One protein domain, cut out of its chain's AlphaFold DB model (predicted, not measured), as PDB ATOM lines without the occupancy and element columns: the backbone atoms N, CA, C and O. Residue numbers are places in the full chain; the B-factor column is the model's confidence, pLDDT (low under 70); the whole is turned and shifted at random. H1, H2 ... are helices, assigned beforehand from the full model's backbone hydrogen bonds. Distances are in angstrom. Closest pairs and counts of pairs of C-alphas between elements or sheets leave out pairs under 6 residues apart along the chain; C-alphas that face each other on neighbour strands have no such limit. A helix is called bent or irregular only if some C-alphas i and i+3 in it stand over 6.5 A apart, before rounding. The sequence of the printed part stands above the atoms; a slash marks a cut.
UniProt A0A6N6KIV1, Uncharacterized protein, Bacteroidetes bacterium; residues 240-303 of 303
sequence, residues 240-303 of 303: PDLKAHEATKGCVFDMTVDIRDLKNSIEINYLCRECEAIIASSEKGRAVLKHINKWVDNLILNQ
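This is residues 240 to 303 of the 303 residues of an uncharacterized protein of Bacteroidetes bacterium (UniProt A0A6N6KIV1). A helical hairpin, H2 and H3, opens like a narrow V at one end of a flat domain, and the short helix H1 lies at the other end, away from both. Residues 240 to 261, a long stretch with no named element, run first past H2 toward the end of the domain where H1 lies, and then loop back and out again before H1. The printed part has 64 residues with three named helices, in the order H1, H2, H3, and no named strand; the class is all helix, though only 30 residues are in named elements, under half. The whole is compact, with a radius of gyration of the C-alphas of 12.2 A, and the C-alphas span 34 by 27 by 14 A.

The printed part begins at Pro 240, with its C-alpha at (29.911, 37.659, -28.437), and residues 240 to 261 hold no named element. H1 follows, residues 262 to 267, beginning at C-alpha 262 at (21.248, 36.916, -2.210) and measuring 8.6 A from first to last C-alpha. H2 is residues 273 to 281 and measures 12.2 A. H3, the longest helix, is residues 283 to 297 and measures 22.2 A, ending at C-alpha 297 at (16.788, 50.727, -14.553). H3 is irregular: C-alphas 287 and 290 are 7.3 A apart, and its line is a rough one.

H2 and H3 form a helical hairpin and touch, with 7 pairs of C-alphas within 8 A. Their closest C-alphas are those of Ile 279 and Gly 285, 4.4 A apart. H3 touches H2 with residues 285 to 289 alone. The two run opposite ways at a steep tilt of 37 degrees, only just past shallow, with their centres 10.3 A apart. H1 touches no helix: it is apart from H2 and apart from H3. In H1 and H2 every O i to N i+4 pair is within hydrogen-bond range, while in H3 this holds for 9 of 11.

The C-alphas of Glu 283 and Gln 303 are the two farthest apart, at 34.1 A, and the first and last printed C-alphas, of Pro 240 and Gln 303, are 33.7 A apart. The printed part has no cut and ends at residue 303, the chain's last residue. The link from H1 to H2 is tight, with 5 residues, and the link from H2 to H3 is tight, with 1 residue; no link between named helices is long. The mean pLDDT of the printed part is 75.0, and 19 residues are under 70: residues 245 to 248, residue 250, residues 255 to 262 and residues 298 to 303.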
ATOM      1  N   PRO A 240      28.519  38.096 -28.389       81.12
ATOM      2  CA  PRO A 240      29.911  37.659 -28.437       81.12
ATOM      3  C   PRO A 240      30.706  38.121 -27.215       81.12
ATOM      4  O   PRO A 240      30.483  39.216 -26.707       81.12
ATOM      5  N   ASP A 241      31.606  37.261 -26.737       80.94
ATOM      6  CA  ASP A 241      32.510  37.500 -25.600       80.94
ATOM      7  C   ASP A 241      31.850  37.764 -24.237       80.94
ATOM      8  O   ASP A 241      32.535  37.759 -23.212       80.94
ATOM      9  N   LEU A 242      30.523  37.886 -24.190       81.12
ATOM     10  CA  LEU A 242      29.766  38.013 -22.958       81.12
ATOM     11  C   LEU A 242      29.782  36.684 -22.199       81.12
ATOM     12  O   LEU A 242      29.127  35.694 -22.557       81.12
ATOM     13  N   LYS A 243      30.557  36.668 -21.119       76.69
ATOM     14  CA  LYS A 243      30.663  35.544 -20.193       76.69
ATOM     15  C   LYS A 243      29.916  35.881 -18.912       76.69
ATOM     16  O   LYS A 243      29.929  37.016 -18.452       76.69
ATOM     17  N   ALA A 244      29.293  34.862 -18.332       73.62
ATOM     18  CA  ALA A 244      28.907  34.925 -16.936       73.62
ATOM     19  C   ALA A 244      30.169  35.165 -16.100       73.62
ATOM     20  O   ALA A 244      31.186  34.503 -16.328       73.62
ATOM     21  N   HIS A 245      30.099  36.087 -15.151       69.88
ATOM     22  CA  HIS A 245      31.179  36.325 -14.204       69.88
ATOM     23  C   HIS A 245      30.636  36.291 -12.780       69.88
ATOM     24  O   HIS A 245      29.427  36.344 -12.554       69.88
ATOM     25  N   GLU A 246      31.546  36.142 -11.823       69.00
ATOM     26  CA  GLU A 246      31.200  35.947 -10.420       69.00
ATOM     27  C   GLU A 246      31.509  37.191  -9.577       69.00
ATOM     28  O   GLU A 246      32.313  38.040  -9.961       69.00
ATOM     29  N   ALA A 247      30.880  37.280  -8.402       66.62
ATOM     30  CA  ALA A 247      31.209  38.236  -7.337       66.62
ATOM     31  C   ALA A 247      31.038  39.735  -7.671       66.62
ATOM     32  O   ALA A 247      31.647  40.595  -7.032       66.62
ATOM     33  N   THR A 248      30.153  40.072  -8.607       66.88
ATOM     34  CA  THR A 248      29.841  41.469  -8.974       66.88
ATOM     35  C   THR A 248      28.617  42.053  -8.268       66.88
ATOM     36  O   THR A 248      28.233  43.185  -8.554       66.88
ATOM     37  N   LYS A 249      28.041  41.316  -7.311       71.44
ATOM     38  CA  LYS A 249      27.019  41.776  -6.353       71.44
ATOM     39  C   LYS A 249      25.863  42.530  -7.019       71.44
ATOM     40  O   LYS A 249      25.734  43.741  -6.866       71.44
ATOM     41  N   GLY A 250      25.014  41.807  -7.747       68.44
ATOM     42  CA  GLY A 250      23.794  42.373  -8.345       68.44
ATOM     43  C   GLY A 250      23.950  42.838  -9.793       68.44
ATOM     44  O   GLY A 250      23.031  43.443 -10.346       68.44
ATOM     45  N   CYS A 251      25.084  42.535 -10.437       81.69
ATOM     46  CA  CYS A 251      25.159  42.674 -11.885       81.69
ATOM     47  C   CYS A 251      24.199  41.683 -12.560       81.69
ATOM     48  O   CYS A 251      24.069  40.538 -12.127       81.69
ATOM     49  N   VAL A 252      23.569  42.090 -13.660       77.06
ATOM     50  CA  VAL A 252      22.708  41.225 -14.487       77.06
ATOM     51  C   VAL A 252      23.441  39.987 -15.021       77.06
ATOM     52  O   VAL A 252      22.819  38.963 -15.277       77.06
ATOM     53  N   PHE A 253      24.765  40.036 -15.152       74.50
ATOM     54  CA  PHE A 253      25.575  38.888 -15.579       74.50
ATOM     55  C   PHE A 253      26.304  38.194 -14.434       74.50
ATOM     56  O   PHE A 253      27.130  37.308 -14.671       74.50
ATOM     57  N   ASP A 254      25.955  38.552 -13.195       76.25
ATOM     58  CA  ASP A 254      26.314  37.766 -12.028       76.25
ATOM     59  C   ASP A 254      25.472  36.485 -12.020       76.25
ATOM     60  O   ASP A 254      24.356  36.433 -11.490       76.25
ATOM     61  N   MET A 255      26.010  35.455 -12.670       68.56
ATOM     62  CA  MET A 255      25.415  34.117 -12.725       68.56
ATOM     63  C   MET A 255      26.059  33.189 -11.693       68.56
ATOM     64  O   MET A 255      26.030  31.963 -11.849       68.56
ATOM     65  N   THR A 256      26.675  33.759 -10.646       65.81
ATOM     66  CA  THR A 256      27.212  32.962  -9.545       65.81
ATOM     67  C   THR A 256      26.073  32.154  -8.956       65.81
ATOM     68  O   THR A 256      24.993  32.664  -8.653       65.81
ATOM     69  N   VAL A 257      26.310  30.862  -8.807       57.38
ATOM     70  CA  VAL A 257      25.285  29.976  -8.262       57.38
ATOM     71  C   VAL A 257      25.332  29.943  -6.738       57.38
ATOM     72  O   VAL A 257      24.318  29.731  -6.078       57.38
ATOM     73  N   ASP A 258      26.494  30.243  -6.174       58.47
ATOM     74  CA  ASP A 258      26.600  30.658  -4.790       58.47
ATOM     75  C   ASP A 258      26.166  32.122  -4.737       58.47
ATOM     76  O   ASP A 258      27.006  33.024  -4.791       58.47
ATOM     77  N   ILE A 259      24.864  32.394  -4.647       59.72
ATOM     78  CA  ILE A 259      24.426  33.756  -4.345       59.72
ATOM     79  C   ILE A 259      24.718  34.024  -2.860       59.72
ATOM     80  O   ILE A 259      23.823  34.111  -2.025       59.72
ATOM     81  N   ARG A 260      26.009  34.139  -2.514       57.88
ATOM     82  CA  ARG A 260      26.514  34.457  -1.164       57.88
ATOM     83  C   ARG A 260      25.954  35.782  -0.648       57.88
ATOM     84  O   ARG A 260      26.002  36.044   0.545       57.88
ATOM     85  N   ASP A 261      25.432  36.600  -1.560       67.06
ATOM     86  CA  ASP A 261      24.845  37.906  -1.309       67.06
ATOM     87  C   ASP A 261      23.461  38.011  -1.979       67.06
ATOM     88  O   ASP A 261      23.213  38.814  -2.885       67.06
ATOM     89  N   LEU A 262      22.569  37.088  -1.596       69.38
ATOM     90  CA  LEU A 262      21.248  36.916  -2.210       69.38
ATOM     91  C   LEU A 262      20.360  38.138  -2.069       69.38
ATOM     92  O   LEU A 262      19.709  38.536  -3.032       69.38
ATOM     93  N   LYS A 263      20.430  38.787  -0.911       71.94
ATOM     94  CA  LYS A 263      19.766  40.061  -0.664       71.94
ATOM     95  C   LYS A 263      20.173  41.110  -1.704       71.94
ATOM     96  O   LYS A 263      19.309  41.633  -2.399       71.94
ATOM     97  N   ASN A 264      21.476  41.321  -1.912       73.50
ATOM     98  CA  ASN A 264      21.955  42.264  -2.924       73.50
ATOM     99  C   ASN A 264      21.589  41.838  -4.349       73.50
ATOM    100  O   ASN A 264      21.369  42.689  -5.195       73.50
ATOM    101  N   SER A 265      21.476  40.540  -4.634       70.06
ATOM    102  CA  SER A 265      21.030  40.075  -5.956       70.06
ATOM    103  C   SER A 265      19.552  40.343  -6.247       70.06
ATOM    104  O   SER A 265      19.179  40.436  -7.417       70.06
ATOM    105  N   ILE A 266      18.723  40.437  -5.206       74.62
ATOM    106  CA  ILE A 266      17.299  40.765  -5.315       74.62
ATOM    107  C   ILE A 266      17.117  42.289  -5.351       74.62
ATOM    108  O   ILE A 266      16.412  42.806  -6.220       74.62
ATOM    109  N   GLU A 267      17.787  43.003  -4.444       74.44
ATOM    110  CA  GLU A 267      17.637  44.449  -4.246       74.44
ATOM    111  C   GLU A 267      18.389  45.277  -5.295       74.44
ATOM    112  O   GLU A 267      17.884  46.300  -5.757       74.44
ATOM    113  N   ILE A 268      19.578  44.835  -5.707       74.62
ATOM    114  CA  ILE A 268      20.439  45.562  -6.637       74.62
ATOM    115  C   ILE A 268      20.366  44.891  -8.005       74.62
ATOM    116  O   ILE A 268      20.602  43.691  -8.158       74.62
ATOM    117  N   ASN A 269      20.052  45.692  -9.018       75.31
ATOM    118  CA  ASN A 269      20.084  45.272 -10.407       75.31
ATOM    119  C   ASN A 269      20.764  46.355 -11.236       75.31
ATOM    120  O   ASN A 269      20.229  47.452 -11.360       75.31
ATOM    121  N   TYR A 270      21.946  46.056 -11.764       83.56
ATOM    122  CA  TYR A 270      22.703  46.997 -12.588       83.56
ATOM    123  C   TYR A 270      23.528  46.272 -13.656       83.56
ATOM    124  O   TYR A 270      23.778  45.067 -13.576       83.56
ATOM    125  N   LEU A 271      23.989  47.013 -14.659       84.31
ATOM    126  CA  LEU A 271      24.970  46.531 -15.622       84.31
ATOM    127  C   LEU A 271      26.367  47.000 -15.191       84.31
ATOM    128  O   LEU A 271      26.596  48.198 -15.031       84.31
ATOM    129  N   CYS A 272      27.303  46.077 -14.948       86.38
ATOM    130  CA  CYS A 272      28.661  46.466 -14.570       86.38
ATOM    131  C   CYS A 272      29.413  47.025 -15.786       86.38
ATOM    132  O   CYS A 272      29.131  46.656 -16.926       86.38
ATOM    133  N   ARG A 273      30.416  47.877 -15.539       87.88
ATOM    134  CA  ARG A 273      31.196  48.528 -16.608       87.88
ATOM    135  C   ARG A 273      31.855  47.535 -17.567       87.88
ATOM    136  O   ARG A 273      31.988  47.831 -18.747       87.88
ATOM    137  N   GLU A 274      32.274  46.376 -17.064       87.94
ATOM    138  CA  GLU A 274      32.897  45.333 -17.881       87.94
ATOM    139  C   GLU A 274      31.890  44.706 -18.852       87.94
ATOM    140  O   GLU A 274      32.134  44.680 -20.056       87.94
ATOM    141  N   CYS A 275      30.720  44.287 -18.360       87.12
ATOM    142  CA  CYS A 275      29.664  43.759 -19.219       87.12
ATOM    143  C   CYS A 275      29.119  44.801 -20.188       87.12
ATOM    144  O   CYS A 275      28.874  44.476 -21.346       87.12
ATOM    145  N   GLU A 276      28.962  46.049 -19.750       89.06
ATOM    146  CA  GLU A 276      28.567  47.146 -20.631       89.06
ATOM    147  C   GLU A 276      29.565  47.325 -21.781       89.06
ATOM    148  O   GLU A 276      29.158  47.377 -22.941       89.06
ATOM    149  N   ALA A 277      30.869  47.338 -21.482       87.44
ATOM    150  CA  ALA A 277      31.916  47.457 -22.492       87.44
ATOM    151  C   ALA A 277      31.924  46.272 -23.473       87.44
ATOM    152  O   ALA A 277      32.082  46.477 -24.677       87.44
ATOM    153  N   ILE A 278      31.718  45.044 -22.982       87.00
ATOM    154  CA  ILE A 278      31.636  43.842 -23.826       87.00
ATOM    155  C   ILE A 278      30.396  43.887 -24.724       87.00
ATOM    156  O   ILE A 278      30.488  43.632 -25.919       87.00
ATOM    157  N   ILE A 279      29.233  44.259 -24.191       85.44
ATOM    158  CA  ILE A 279      28.014  44.394 -24.998       85.44
ATOM    159  C   ILE A 279      28.211  45.476 -26.063       85.44
ATOM    160  O   ILE A 279      27.895  45.256 -27.233       85.44
ATOM    161  N   ALA A 280      28.789  46.616 -25.687       87.88
ATOM    162  CA  ALA A 280      29.056  47.723 -26.596       87.88
ATOM    163  C   ALA A 280      30.107  47.406 -27.678       87.88
ATOM    164  O   ALA A 280      30.168  48.119 -28.680       87.88
ATOM    165  N   SER A 281      30.931  46.367 -27.508       87.56
ATOM    166  CA  SER A 281      31.976  46.016 -28.479       87.56
ATOM    167  C   SER A 281      31.425  45.298 -29.716       87.56
ATOM    168  O   SER A 281      32.018  45.381 -30.792       87.56
ATOM    169  N   SER A 282      30.270  44.635 -29.596       85.19
ATOM    170  CA  SER A 282      29.641  43.896 -30.694       85.19
ATOM    171  C   SER A 282      28.505  44.690 -31.344       85.19
ATOM    172  O   SER A 282      27.803  45.463 -30.697       85.19
ATOM    173  N   GLU A 283      28.286  44.500 -32.647       80.25
ATOM    174  CA  GLU A 283      27.158  45.114 -33.365       80.25
ATOM    175  C   GLU A 283      25.809  44.693 -32.770       80.25
ATOM    176  O   GLU A 283      25.007  45.546 -32.390       80.25
ATOM    177  N   LYS A 284      25.620  43.381 -32.567       80.00
ATOM    178  CA  LYS A 284      24.427  42.820 -31.921       80.00
ATOM    179  C   LYS A 284      24.202  43.404 -30.526       80.00
ATOM    180  O   LYS A 284      23.077  43.750 -30.185       80.00
ATOM    181  N   GLY A 285      25.260  43.513 -29.722       83.81
ATOM    182  CA  GLY A 285      25.178  44.050 -28.370       83.81
ATOM    183  C   GLY A 285      24.850  45.546 -28.343       83.81
ATOM    184  O   GLY A 285      23.971  45.948 -27.585       83.81
ATOM    185  N   ARG A 286      25.446  46.365 -29.221       84.75
ATOM    186  CA  ARG A 286      25.108  47.798 -29.345       84.75
ATOM    187  C   ARG A 286      23.637  48.031 -29.673       84.75
ATOM    188  O   ARG A 286      23.039  48.929 -29.084       84.75
ATOM    189  N   ALA A 287      23.060  47.207 -30.547       82.06
ATOM    190  CA  ALA A 287      21.646  47.297 -30.907       82.06
ATOM    191  C   ALA A 287      20.716  47.073 -29.699       82.06
ATOM    192  O   ALA A 287      19.669  47.706 -29.604       82.06
ATOM    193  N   VAL A 288      21.105  46.219 -28.742       85.75
ATOM    194  CA  VAL A 288      20.275  45.887 -27.569       85.75
ATOM    195  C   VAL A 288      20.673  46.624 -26.288       85.75
ATOM    196  O   VAL A 288      19.883  46.662 -25.349       85.75
ATOM    197  N   LEU A 289      21.854  47.248 -26.219       87.00
ATOM    198  CA  LEU A 289      22.399  47.824 -24.981       87.00
ATOM    199  C   LEU A 289      21.476  48.871 -24.348       87.00
ATOM    200  O   LEU A 289      21.208  48.824 -23.149       87.00
ATOM    201  N   LYS A 290      20.944  49.795 -25.156       85.50
ATOM    202  CA  LYS A 290      20.010  50.827 -24.678       85.50
ATOM    203  C   LYS A 290      18.760  50.207 -24.048       85.50
ATOM    204  O   LYS A 290      18.252  50.712 -23.047       85.50
ATOM    205  N   HIS A 291      18.278  49.116 -24.631       86.00
ATOM    206  CA  HIS A 291      17.109  48.400 -24.149       86.00
ATOM    207  C   HIS A 291      17.423  47.601 -22.882       86.00
ATOM    208  O   HIS A 291      16.618  47.599 -21.952       86.00
ATOM    209  N   ILE A 292      18.613  46.989 -22.804       85.75
ATOM    210  CA  ILE A 292      19.093  46.299 -21.599       85.75
ATOM    211  C   ILE A 292      19.155  47.292 -20.439       85.75
ATOM    212  O   ILE A 292      18.553  47.033 -19.403       85.75
ATOM    213  N   ASN A 293      19.788  48.453 -20.626       83.88
ATOM    214  CA  ASN A 293      19.866  49.485 -19.589       83.88
ATOM    215  C   ASN A 293      18.468  49.927 -19.127       83.88
ATOM    216  O   ASN A 293      18.187  49.922 -17.934       83.88
ATOM    217  N   LYS A 294      17.538  50.174 -20.060       83.81
ATOM    218  CA  LYS A 294      16.140  50.490 -19.723       83.81
ATOM    219  C   LYS A 294      15.463  49.383 -18.902       83.81
ATOM    220  O   LYS A 294      14.744  49.684 -17.951       83.81
ATOM    221  N   TRP A 295      15.659  48.114 -19.265       83.69
ATOM    222  CA  TRP A 295      15.077  46.988 -18.530       83.69
ATOM    223  C   TRP A 295      15.643  46.892 -17.108       83.69
ATOM    224  O   TRP A 295      14.909  46.628 -16.155       83.69
ATOM    225  N   VAL A 296      16.936  47.161 -16.965       78.88
ATOM    226  CA  VAL A 296      17.648  47.131 -15.689       78.88
ATOM    227  C   VAL A 296      17.216  48.276 -14.767       78.88
ATOM    228  O   VAL A 296      16.917  48.015 -13.600       78.88
ATOM    229  N   ASP A 297      17.100  49.496 -15.299       74.19
ATOM    230  CA  ASP A 297      16.788  50.727 -14.553       74.19
ATOM    231  C   ASP A 297      15.332  50.791 -14.057       74.19
ATOM    232  O   ASP A 297      15.054  51.298 -12.966       74.19
ATOM    233  N   ASN A 298      14.380  50.231 -14.815       68.50
ATOM    234  CA  ASN A 298      12.938  50.296 -14.515       68.50
ATOM    235  C   ASN A 298      12.501  49.550 -13.232       68.50
ATOM    236  O   ASN A 298      11.329  49.601 -12.846       68.50
ATOM    237  N   LEU A 299      13.428  48.873 -12.551       54.62
ATOM    238  CA  LEU A 299      13.188  48.152 -11.300       54.62
ATOM    239  C   LEU A 299      13.336  49.016 -10.043       54.62
ATOM    240  O   LEU A 299      12.748  48.672  -9.023       54.62
ATOM    241  N   ILE A 300      14.065  50.134 -10.109       48.06
ATOM    242  CA  ILE A 300      14.315  50.995  -8.937       48.06
ATOM    243  C   ILE A 300      13.076  51.842  -8.581       48.06
ATOM    244  O   ILE A 300      12.936  52.303  -7.457       48.06
ATOM    245  N   LEU A 301      12.137  52.019  -9.518       39.88
ATOM    246  CA  LEU A 301      11.039  52.990  -9.394       39.88
ATOM    247  C   LEU A 301       9.683  52.402  -8.958       39.88
ATOM    248  O   LEU A 301       8.691  53.122  -8.976       39.88
ATOM    249  N   ASN A 302       9.605  51.111  -8.615       41.19
ATOM    250  CA  ASN A 302       8.338  50.451  -8.242       41.19
ATOM    251  C   ASN A 302       8.383  49.694  -6.896       41.19
ATOM    252  O   ASN A 302       7.512  48.852  -6.663       41.19
ATOM    253  N   GLN A 303       9.383  49.972  -6.055       41.12
ATOM    254  CA  GLN A 303       9.363  49.662  -4.617       41.12
ATOM    255  C   GLN A 303       8.861  50.887  -3.850       41.12
ATOM    256  O   GLN A 303       8.180  50.687  -2.823       41.12
TER     257      GLN A 303